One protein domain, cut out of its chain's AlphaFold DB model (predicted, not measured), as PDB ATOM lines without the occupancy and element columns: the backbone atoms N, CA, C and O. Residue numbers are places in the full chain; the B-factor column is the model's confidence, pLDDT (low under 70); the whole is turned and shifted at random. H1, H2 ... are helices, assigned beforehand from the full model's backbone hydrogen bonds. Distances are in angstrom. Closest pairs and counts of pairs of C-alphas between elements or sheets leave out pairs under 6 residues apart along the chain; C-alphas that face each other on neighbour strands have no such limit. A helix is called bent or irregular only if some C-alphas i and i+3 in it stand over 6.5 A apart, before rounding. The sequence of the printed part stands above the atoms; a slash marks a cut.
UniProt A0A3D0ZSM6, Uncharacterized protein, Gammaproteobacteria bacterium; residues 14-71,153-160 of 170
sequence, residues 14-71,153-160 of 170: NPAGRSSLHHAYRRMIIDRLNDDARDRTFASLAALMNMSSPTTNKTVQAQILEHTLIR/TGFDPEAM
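What this domain is: This is residues 14 to 71 and 153 to 160 of the 170 residues of an uncharacterized protein of Gammaproteobacteria bacterium (UniProt A0A3D0ZSM6). The longest helix, H2, has two shorter helices packed crosswise on different sides of it, H1 near-perpendicular and H3 steeply tilted, their centres making a triangle. The 66 printed residues hold three named helices, H1, H2, H3 in chain order, and no named strand; the class is all helix, with 32 residues, under half, in named elements. The whole is compact, radius of gyration of the C-alphas 11.0 A, spanning 34 by 23 by 22 A.

Where its parts are: H1 is residues 20 to 28, 14.0 A long, from C-alpha 20 at (14.320, 38.447, 15.542); it is irregular, C-alphas 21 and 24 being 8.4 A apart. H2 is residues 35 to 48, 19.8 A. H3 is residues 58 to 66, 12.3 A, ending at C-alpha 66 (8.822, 45.718, -4.103).

How they stand to each other: H1 and H2 touch, about perpendicular at 76 degrees; their closest C-alphas, of His 23 and Thr 41, are 5.7 A apart. H2 touches H3 with residues 42 to 46 alone, the same way at a steep tilt of 65 degrees; the closest C-alphas, of Phe 42 and Gln 61, are 6.7 A apart. H1 and H3 are only just apart, at 8.5 A. Every O i to N i+4 pair is within hydrogen-bond range in H2 and H3; in H1, 3 of 5.

The domain as a whole: The C-alphas farthest apart, of Asn 34 and Glu 158, are 33.7 A apart. Residues 72 to 152 are not printed; C-alphas 71 and 153 are 10.7 A apart across the cut. Both links between helices are short. No printed residue is under 70 in pLDDT.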
ATOM      1  N   ASN A  14      13.994  35.394   6.241       97.19
ATOM      2  CA  ASN A  14      13.095  34.890   5.209       97.19
ATOM      3  C   ASN A  14      12.753  36.041   4.234       97.19
ATOM      4  O   ASN A  14      13.333  37.122   4.359       97.19
ATOM      5  N   PRO A  15      11.819  35.877   3.280       98.00
ATOM      6  CA  PRO A  15      11.459  36.943   2.341       98.00
ATOM      7  C   PRO A  15      10.955  38.246   2.977       98.00
ATOM      8  O   PRO A  15      11.026  39.303   2.354       98.00
ATOM      9  N   ALA A  16      10.449  38.196   4.210       98.44
ATOM     10  CA  ALA A  16      10.020  39.366   4.969       98.44
ATOM     11  C   ALA A  16      11.164  40.026   5.767       98.44
ATOM     12  O   ALA A  16      10.948  41.050   6.412       98.44
ATOM     13  N   GLY A  17      12.377  39.465   5.727       98.00
ATOM     14  CA  GLY A  17      13.561  39.965   6.419       98.00
ATOM     15  C   GLY A  17      13.903  39.183   7.686       98.00
ATOM     16  O   GLY A  17      13.645  37.984   7.803       98.00
ATOM     17  N   ARG A  18      14.555  39.863   8.633       97.56
ATOM     18  CA  ARG A  18      15.028  39.283   9.897       97.56
ATOM     19  C   ARG A  18      13.851  38.916  10.805       97.56
ATOM     20  O   ARG A  18      12.988  39.744  11.060       97.56
ATOM     21  N   SER A  19      13.825  37.704  11.348       97.94
ATOM     22  CA  SER A  19      12.741  37.263  12.241       97.94
ATOM     23  C   SER A  19      12.866  37.830  13.655       97.94
ATOM     24  O   SER A  19      11.856  38.205  14.249       97.94
ATOM     25  N   SER A  20      14.089  37.938  14.187       96.88
ATOM     26  CA  SER A  20      14.320  38.447  15.542       96.88
ATOM     27  C   SER A  20      13.782  39.870  15.719       96.88
ATOM     28  O   SER A  20      13.677  40.640  14.761       96.88
ATOM     29  N   LEU A  21      13.374  40.199  16.950       96.62
ATOM     30  CA  LEU A  21      12.700  41.463  17.295       96.62
ATOM     31  C   LEU A  21      11.433  41.745  16.457       96.62
ATOM     32  O   LEU A  21      10.983  42.888  16.357       96.62
ATOM     33  N   HIS A  22      10.843  40.694  15.879       97.94
ATOM     34  CA  HIS A  22       9.619  40.728  15.081       97.94
ATOM     35  C   HIS A  22       9.705  41.560  13.787       97.94
ATOM     36  O   HIS A  22       8.663  41.947  13.260       97.94
ATOM     37  N   HIS A  23      10.896  41.835  13.235       98.12
ATOM     38  CA  HIS A  23      11.012  42.647  12.010       98.12
ATOM     39  C   HIS A  23      10.276  42.020  10.813       98.12
ATOM     40  O   HIS A  23       9.497  42.703  10.151       98.12
ATOM     41  N   ALA A  24      10.435  40.714  10.585       98.25
ATOM     42  CA  ALA A  24       9.737  39.987   9.525       98.25
ATOM     43  C   ALA A  24       8.212  40.027   9.701       98.25
ATOM     44  O   ALA A  24       7.475  40.255   8.745       98.25
ATOM     45  N   TYR A  25       7.727  39.873  10.938       98.50
ATOM     46  CA  TYR A  25       6.302  40.012  11.246       98.50
ATOM     47  C   TYR A  25       5.794  41.420  10.924       98.50
ATOM     48  O   TYR A  25       4.811  41.578  10.205       98.50
ATOM     49  N   ARG A  26       6.516  42.447  11.380       98.50
ATOM     50  CA  ARG A  26       6.197  43.853  11.111       98.50
ATOM     51  C   ARG A  26       6.167  44.164   9.616       98.50
ATOM     52  O   ARG A  26       5.271  44.875   9.179       98.50
ATOM     53  N   ARG A  27       7.070  43.590   8.815       98.44
ATOM     54  CA  ARG A  27       7.039  43.742   7.352       98.44
ATOM     55  C   ARG A  27       5.747  43.195   6.734       98.44
ATOM     56  O   ARG A  27       5.255  43.790   5.778       98.44
ATOM     57  N   MET A  28       5.183  42.106   7.258       98.38
ATOM     58  CA  MET A  28       3.922  41.545   6.745       98.38
ATOM     59  C   MET A  28       2.703  42.421   7.055       98.38
ATOM     60  O   MET A  28       1.749  42.419   6.288       98.38
ATOM     61  N   ILE A  29       2.738  43.179   8.153       98.25
ATOM     62  CA  ILE A  29       1.641  44.057   8.590       98.25
ATOM     63  C   ILE A  29       2.021  45.541   8.532       98.25
ATOM     64  O   ILE A  29       1.528  46.338   9.328       98.25
ATOM     65  N   ILE A  30       2.923  45.908   7.617       97.94
ATOM     66  CA  ILE A  30       3.592  47.218   7.585       97.94
ATOM     67  C   ILE A  30       2.601  48.396   7.588       97.94
ATOM     68  O   ILE A  30       2.843  49.400   8.256       97.94
ATOM     69  N   ASP A  31       1.445  48.226   6.940       97.19
ATOM     70  CA  ASP A  31       0.386  49.237   6.812       97.19
ATOM     71  C   ASP A  31      -0.453  49.424   8.087       97.19
ATOM     72  O   ASP A  31      -1.286  50.324   8.166       97.19
ATOM     73  N   ARG A  32      -0.270  48.559   9.091       98.06
ATOM     74  CA  ARG A  32      -0.967  48.613  10.389       98.06
ATOM     75  C   ARG A  32      -0.076  49.100  11.524       98.06
ATOM     76  O   ARG A  32      -0.527  49.176  12.665       98.06
ATOM     77  N   LEU A  33       1.185  49.399  11.233       97.75
ATOM     78  CA  LEU A  33       2.133  49.883  12.223       97.75
ATOM     79  C   LEU A  33       2.008  51.394  12.414       97.75
ATOM     80  O   LEU A  33       1.754  52.137  11.465       97.75
ATOM     81  N   ASN A  34       2.275  51.845  13.640       97.62
ATOM     82  CA  ASN A  34       2.578  53.249  13.885       97.62
ATOM     83  C   ASN A  34       3.906  53.644  13.212       97.62
ATOM     84  O   ASN A  34       4.698  52.787  12.810       97.62
ATOM     85  N   ASP A  35       4.147  54.948  13.104       95.75
ATOM     86  CA  ASP A  35       5.283  55.482  12.349       95.75
ATOM     87  C   ASP A  35       6.629  54.978  12.885       95.75
ATOM     88  O   ASP A  35       7.442  54.470  12.121       95.75
ATOM     89  N   ASP A  36       6.818  54.976  14.203       95.94
ATOM     90  CA  ASP A  36       8.054  54.522  14.849       95.94
ATOM     91  C   ASP A  36       8.362  53.027  14.591       95.94
ATOM     92  O   ASP A  36       9.481  52.654  14.228       95.94
ATOM     93  N   ALA A  37       7.374  52.133  14.714       96.75
ATOM     94  CA  ALA A  37       7.572  50.714  14.409       96.75
ATOM     95  C   ALA A  37       7.799  50.467  12.909       96.75
ATOM     96  O   ALA A  37       8.575  49.575  12.537       96.75
ATOM     97  N   ARG A  38       7.140  51.253  12.053       96.81
ATOM     98  CA  ARG A  38       7.293  51.192  10.600       96.81
ATOM     99  C   ARG A  38       8.689  51.643  10.172       96.81
ATOM    100  O   ARG A  38       9.360  50.913   9.443       96.81
ATOM    101  N   ASP A  39       9.170  52.759  10.705       95.88
ATOM    102  CA  ASP A  39      10.482  53.323  10.392       95.88
ATOM    103  C   ASP A  39      11.615  52.401  10.854       95.88
ATOM    104  O   ASP A  39      12.531  52.115  10.080       95.88
ATOM    105  N   ARG A  40      11.507  51.811  12.055       96.31
ATOM    106  CA  ARG A  40      12.448  50.768  12.514       96.31
ATOM    107  C   ARG A  40      12.459  49.534  11.613       96.31
ATOM    108  O   ARG A  40      13.499  48.897  11.443       96.31
ATOM    109  N   THR A  41      11.308  49.162  11.057       97.69
ATOM    110  CA  THR A  41      11.203  48.011  10.152       97.69
ATOM    111  C   THR A  41      11.866  48.313   8.813       97.69
ATOM    112  O   THR A  41      12.672  47.505   8.352       97.69
ATOM    113  N   PHE A  42      11.618  49.492   8.235       97.88
ATOM    114  CA  PHE A  42      12.308  49.928   7.024       97.88
ATOM    115  C   PHE A  42      13.815  50.065   7.232       97.88
ATOM    116  O   PHE A  42      14.567  49.591   6.390       97.88
ATOM    117  N   ALA A  43      14.270  50.622   8.358       96.69
ATOM    118  CA  ALA A  43      15.694  50.718   8.676       96.69
ATOM    119  C   ALA A  43      16.363  49.334   8.747       96.69
ATOM    120  O   ALA A  43      17.418  49.122   8.150       96.69
ATOM    121  N   SER A  44      15.724  48.361   9.410       97.00
ATOM    122  CA  SER A  44      16.242  46.989   9.458       97.00
ATOM    123  C   SER A  44      16.295  46.330   8.080       97.00
ATOM    124  O   SER A  44      17.210  45.546   7.835       97.00
ATOM    125  N   LEU A  45      15.313  46.587   7.212       98.06
ATOM    126  CA  LEU A  45      15.291  46.039   5.856       98.06
ATOM    127  C   LEU A  45      16.337  46.705   4.969       98.06
ATOM    128  O   LEU A  45      17.089  45.993   4.324       98.06
ATOM    129  N   ALA A  46      16.450  48.033   4.995       97.44
ATOM    130  CA  ALA A  46      17.454  48.771   4.235       97.44
ATOM    131  C   ALA A  46      18.879  48.313   4.575       97.44
ATOM    132  O   ALA A  46      19.668  48.052   3.672       97.44
ATOM    133  N   ALA A  47      19.175  48.129   5.867       95.25
ATOM    134  CA  ALA A  47      20.458  47.590   6.309       95.25
ATOM    135  C   ALA A  47      20.695  46.162   5.787       95.25
ATOM    136  O   ALA A  47      21.783  45.846   5.323       95.25
ATOM    137  N   LEU A  48      19.672  45.301   5.831       96.06
ATOM    138  CA  LEU A  48      19.761  43.924   5.335       96.06
ATOM    139  C   LEU A  48      19.918  43.856   3.805       96.06
ATOM    140  O   LEU A  48      20.592  42.969   3.296       96.06
ATOM    141  N   MET A  49      19.295  44.794   3.094       96.88
ATOM    142  CA  MET A  49      19.309  44.937   1.637       96.88
ATOM    143  C   MET A  49      20.529  45.720   1.121       96.88
ATOM    144  O   MET A  49      20.610  45.992  -0.074       96.88
ATOM    145  N   ASN A  50      21.471  46.092   2.000       95.12
ATOM    146  CA  ASN A  50      22.662  46.882   1.669       95.12
ATOM    147  C   ASN A  50      22.345  48.223   0.968       95.12
ATOM    148  O   ASN A  50      23.053  48.651   0.059       95.12
ATOM    149  N   MET A  51      21.272  48.902   1.387       95.12
ATOM    150  CA  MET A  51      20.868  50.204   0.843       95.12
ATOM    151  C   MET A  51      21.488  51.358   1.642       95.12
ATOM    152  O   MET A  51      21.329  51.433   2.859       95.12
ATOM    153  N   SER A  52      22.129  52.305   0.951       88.44
ATOM    154  CA  SER A  52      22.771  53.478   1.576       88.44
ATOM    155  C   SER A  52      21.850  54.696   1.716       88.44
ATOM    156  O   SER A  52      22.197  55.667   2.385       88.44
ATOM    157  N   SER A  53      20.694  54.692   1.048       87.75
ATOM    158  CA  SER A  53      19.776  55.833   1.031       87.75
ATOM    159  C   SER A  53      18.905  55.897   2.296       87.75
ATOM    160  O   SER A  53      18.500  54.854   2.810       87.75
ATOM    161  N   PRO A  54      18.544  57.103   2.781       84.06
ATOM    162  CA  PRO A  54      17.699  57.249   3.965       84.06
ATOM    163  C   PRO A  54      16.316  56.618   3.770       84.06
ATOM    164  O   PRO A  54      15.626  56.900   2.789       84.06
ATOM    165  N   THR A  55      15.858  55.833   4.745       87.62
ATOM    166  CA  THR A  55      14.532  55.191   4.720       87.62
ATOM    167  C   THR A  55      13.373  56.154   4.958       87.62
ATOM    168  O   THR A  55      12.220  55.756   4.823       87.62
ATOM    169  N   THR A  56      13.650  57.421   5.276       85.88
ATOM    170  CA  THR A  56      12.653  58.504   5.282       85.88
ATOM    171  C   THR A  56      12.167  58.837   3.869       85.88
ATOM    172  O   THR A  56      11.068  59.364   3.699       85.88
ATOM    173  N   ASN A  57      12.948  58.494   2.838       90.94
ATOM    174  CA  ASN A  57      12.571  58.675   1.445       90.94
ATOM    175  C   ASN A  57      11.516  57.634   1.027       90.94
ATOM    176  O   ASN A  57      11.755  56.425   1.063       90.94
ATOM    177  N   LYS A  58      10.352  58.105   0.569       92.38
ATOM    178  CA  LYS A  58       9.246  57.246   0.118       92.38
ATOM    179  C   LYS A  58       9.607  56.354  -1.069       92.38
ATOM    180  O   LYS A  58       9.118  55.231  -1.132       92.38
ATOM    181  N   THR A  59      10.502  56.797  -1.947       94.62
ATOM    182  CA  THR A  59      11.007  55.979  -3.057       94.62
ATOM    183  C   THR A  59      11.803  54.781  -2.543       94.62
ATOM    184  O   THR A  59      11.614  53.667  -3.021       94.62
ATOM    185  N   VAL A  60      12.630  54.979  -1.511       94.56
ATOM    186  CA  VAL A  60      13.391  53.897  -0.862       94.56
ATOM    187  C   VAL A  60      12.443  52.915  -0.176       94.56
ATOM    188  O   VAL A  60      12.602  51.706  -0.314       94.56
ATOM    189  N   GLN A  61      11.414  53.415   0.519       96.50
ATOM    190  CA  GLN A  61      10.381  52.556   1.113       96.50
ATOM    191  C   GLN A  61       9.673  51.712   0.045       96.50
ATOM    192  O   GLN A  61       9.522  50.508   0.232       96.50
ATOM    193  N   ALA A  62       9.286  52.314  -1.085       97.00
ATOM    194  CA  ALA A  62       8.650  51.601  -2.191       97.00
ATOM    195  C   ALA A  62       9.555  50.495  -2.761       97.00
ATOM    196  O   ALA A  62       9.101  49.362  -2.903       97.00
ATOM    197  N   GLN A  63      10.843  50.782  -2.976       97.12
ATOM    198  CA  GLN A  63      11.825  49.781  -3.413       97.12
ATOM    199  C   GLN A  63      11.944  48.619  -2.419       97.12
ATOM    200  O   GLN A  63      11.925  47.457  -2.817       97.12
ATOM    201  N   ILE A  64      12.007  48.905  -1.115       98.06
ATOM    202  CA  ILE A  64      12.035  47.859  -0.082       98.06
ATOM    203  C   ILE A  64      10.783  46.980  -0.165       98.06
ATOM    204  O   ILE A  64      10.877  45.756  -0.065       98.06
ATOM    205  N   LEU A  65       9.605  47.581  -0.339       98.12
ATOM    206  CA  LEU A  65       8.352  46.835  -0.434       98.12
ATOM    207  C   LEU A  65       8.310  45.940  -1.680       98.12
ATOM    208  O   LEU A  65       7.898  44.787  -1.557       98.12
ATOM    209  N   GLU A  66       8.769  46.443  -2.826       98.00
ATOM    210  CA  GLU A  66       8.822  45.718  -4.103       98.00
ATOM    211  C   GLU A  66       9.799  44.530  -4.069       98.00
ATOM    212  O   GLU A  66       9.531  43.477  -4.645       98.00
ATOM    213  N   HIS A  67      10.897  44.664  -3.325       97.94
ATOM    214  CA  HIS A  67      11.984  43.685  -3.260       97.94
ATOM    215  C   HIS A  67      11.970  42.800  -2.001       97.94
ATOM    216  O   HIS A  67      12.987  42.235  -1.588       97.94
ATOM    217  N   THR A  68      10.800  42.641  -1.383       98.31
ATOM    218  CA  THR A  68      10.561  41.750  -0.237       98.31
ATOM    219  C   THR A  68       9.293  40.921  -0.450       98.31
ATOM    220  O   THR A  68       8.523  41.171  -1.370       98.31
ATOM    221  N   LEU A  69       9.067  39.915   0.401       98.50
ATOM    222  CA  LEU A  69       7.964  38.947   0.295       98.50
ATOM    223  C   LEU A  69       8.015  38.112  -1.005       98.50
ATOM    224  O   LEU A  69       9.077  37.927  -1.608       98.50
ATOM    225  N   ILE A  70       6.875  37.524  -1.378       98.12
ATOM    226  CA  ILE A  70       6.705  36.785  -2.629       98.12
ATOM    227  C   ILE A  70       6.653  37.789  -3.773       98.12
ATOM    228  O   ILE A  70       5.814  38.687  -3.785       98.12
ATOM    229  N   ARG A  71       7.533  37.598  -4.750       97.69
ATOM    230  CA  ARG A  71       7.647  38.452  -5.934       97.69
ATOM    231  C   ARG A  71       8.175  37.648  -7.113       97.69
ATOM    232  O   ARG A  71       8.485  36.459  -6.971       97.69
ATOM    233  N   THR A 153      16.143  41.627  -1.487       97.31
ATOM    234  CA  THR A 153      17.153  41.866  -2.529       97.31
ATOM    235  C   THR A 153      18.343  42.630  -1.973       97.31
ATOM    236  O   THR A 153      18.176  43.562  -1.195       97.31
ATOM    237  N   GLY A 154      19.549  42.218  -2.358       95.25
ATOM    238  CA  GLY A 154      20.798  42.773  -1.837       95.25
ATOM    239  C   GLY A 154      21.325  42.064  -0.587       95.25
ATOM    240  O   GLY A 154      22.514  42.190  -0.307       95.25
ATOM    241  N   PHE A 155      20.510  41.271   0.123       95.56
ATOM    242  CA  PHE A 155      21.021  40.448   1.219       95.56
ATOM    243  C   PHE A 155      21.868  39.287   0.692       95.56
ATOM    244  O   PHE A 155      21.362  38.396  -0.001       95.56
ATOM    245  N   ASP A 156      23.137  39.273   1.090       92.25
ATOM    246  CA  ASP A 156      24.098  38.232   0.752       92.25
ATOM    247  C   ASP A 156      24.566  37.479   2.013       92.25
ATOM    248  O   ASP A 156      25.413  37.978   2.758       92.25
ATOM    249  N   PRO A 157      24.021  36.275   2.289       92.38
ATOM    250  CA  PRO A 157      24.473  35.443   3.401       92.38
ATOM    251  C   PRO A 157      25.940  35.007   3.291       92.38
ATOM    252  O   PRO A 157      26.561  34.726   4.315       92.38
ATOM    253  N   GLU A 158      26.487  34.915   2.077       92.12
ATOM    254  CA  GLU A 158      27.845  34.420   1.828       92.12
ATOM    255  C   GLU A 158      28.892  35.443   2.275       92.12
ATOM    256  O   GLU A 158      29.946  35.071   2.781       92.12
ATOM    257  N   ALA A 159      28.567  36.736   2.217       92.25
ATOM    258  CA  ALA A 159      29.414  37.803   2.745       92.25
ATOM    259  C   ALA A 159      29.528  37.803   4.285       92.25
ATOM    260  O   ALA A 159      30.393  38.481   4.841       92.25
ATOM    261  N   MET A 160      28.672  37.058   4.994       91.31
ATOM    262  CA  MET A 160      28.595  37.098   6.459       91.31
ATOM    263  C   MET A 160      29.562  36.129   7.156       91.31
ATOM    264  O   MET A 160      29.752  36.238   8.367       91.31
TER     265      MET A 160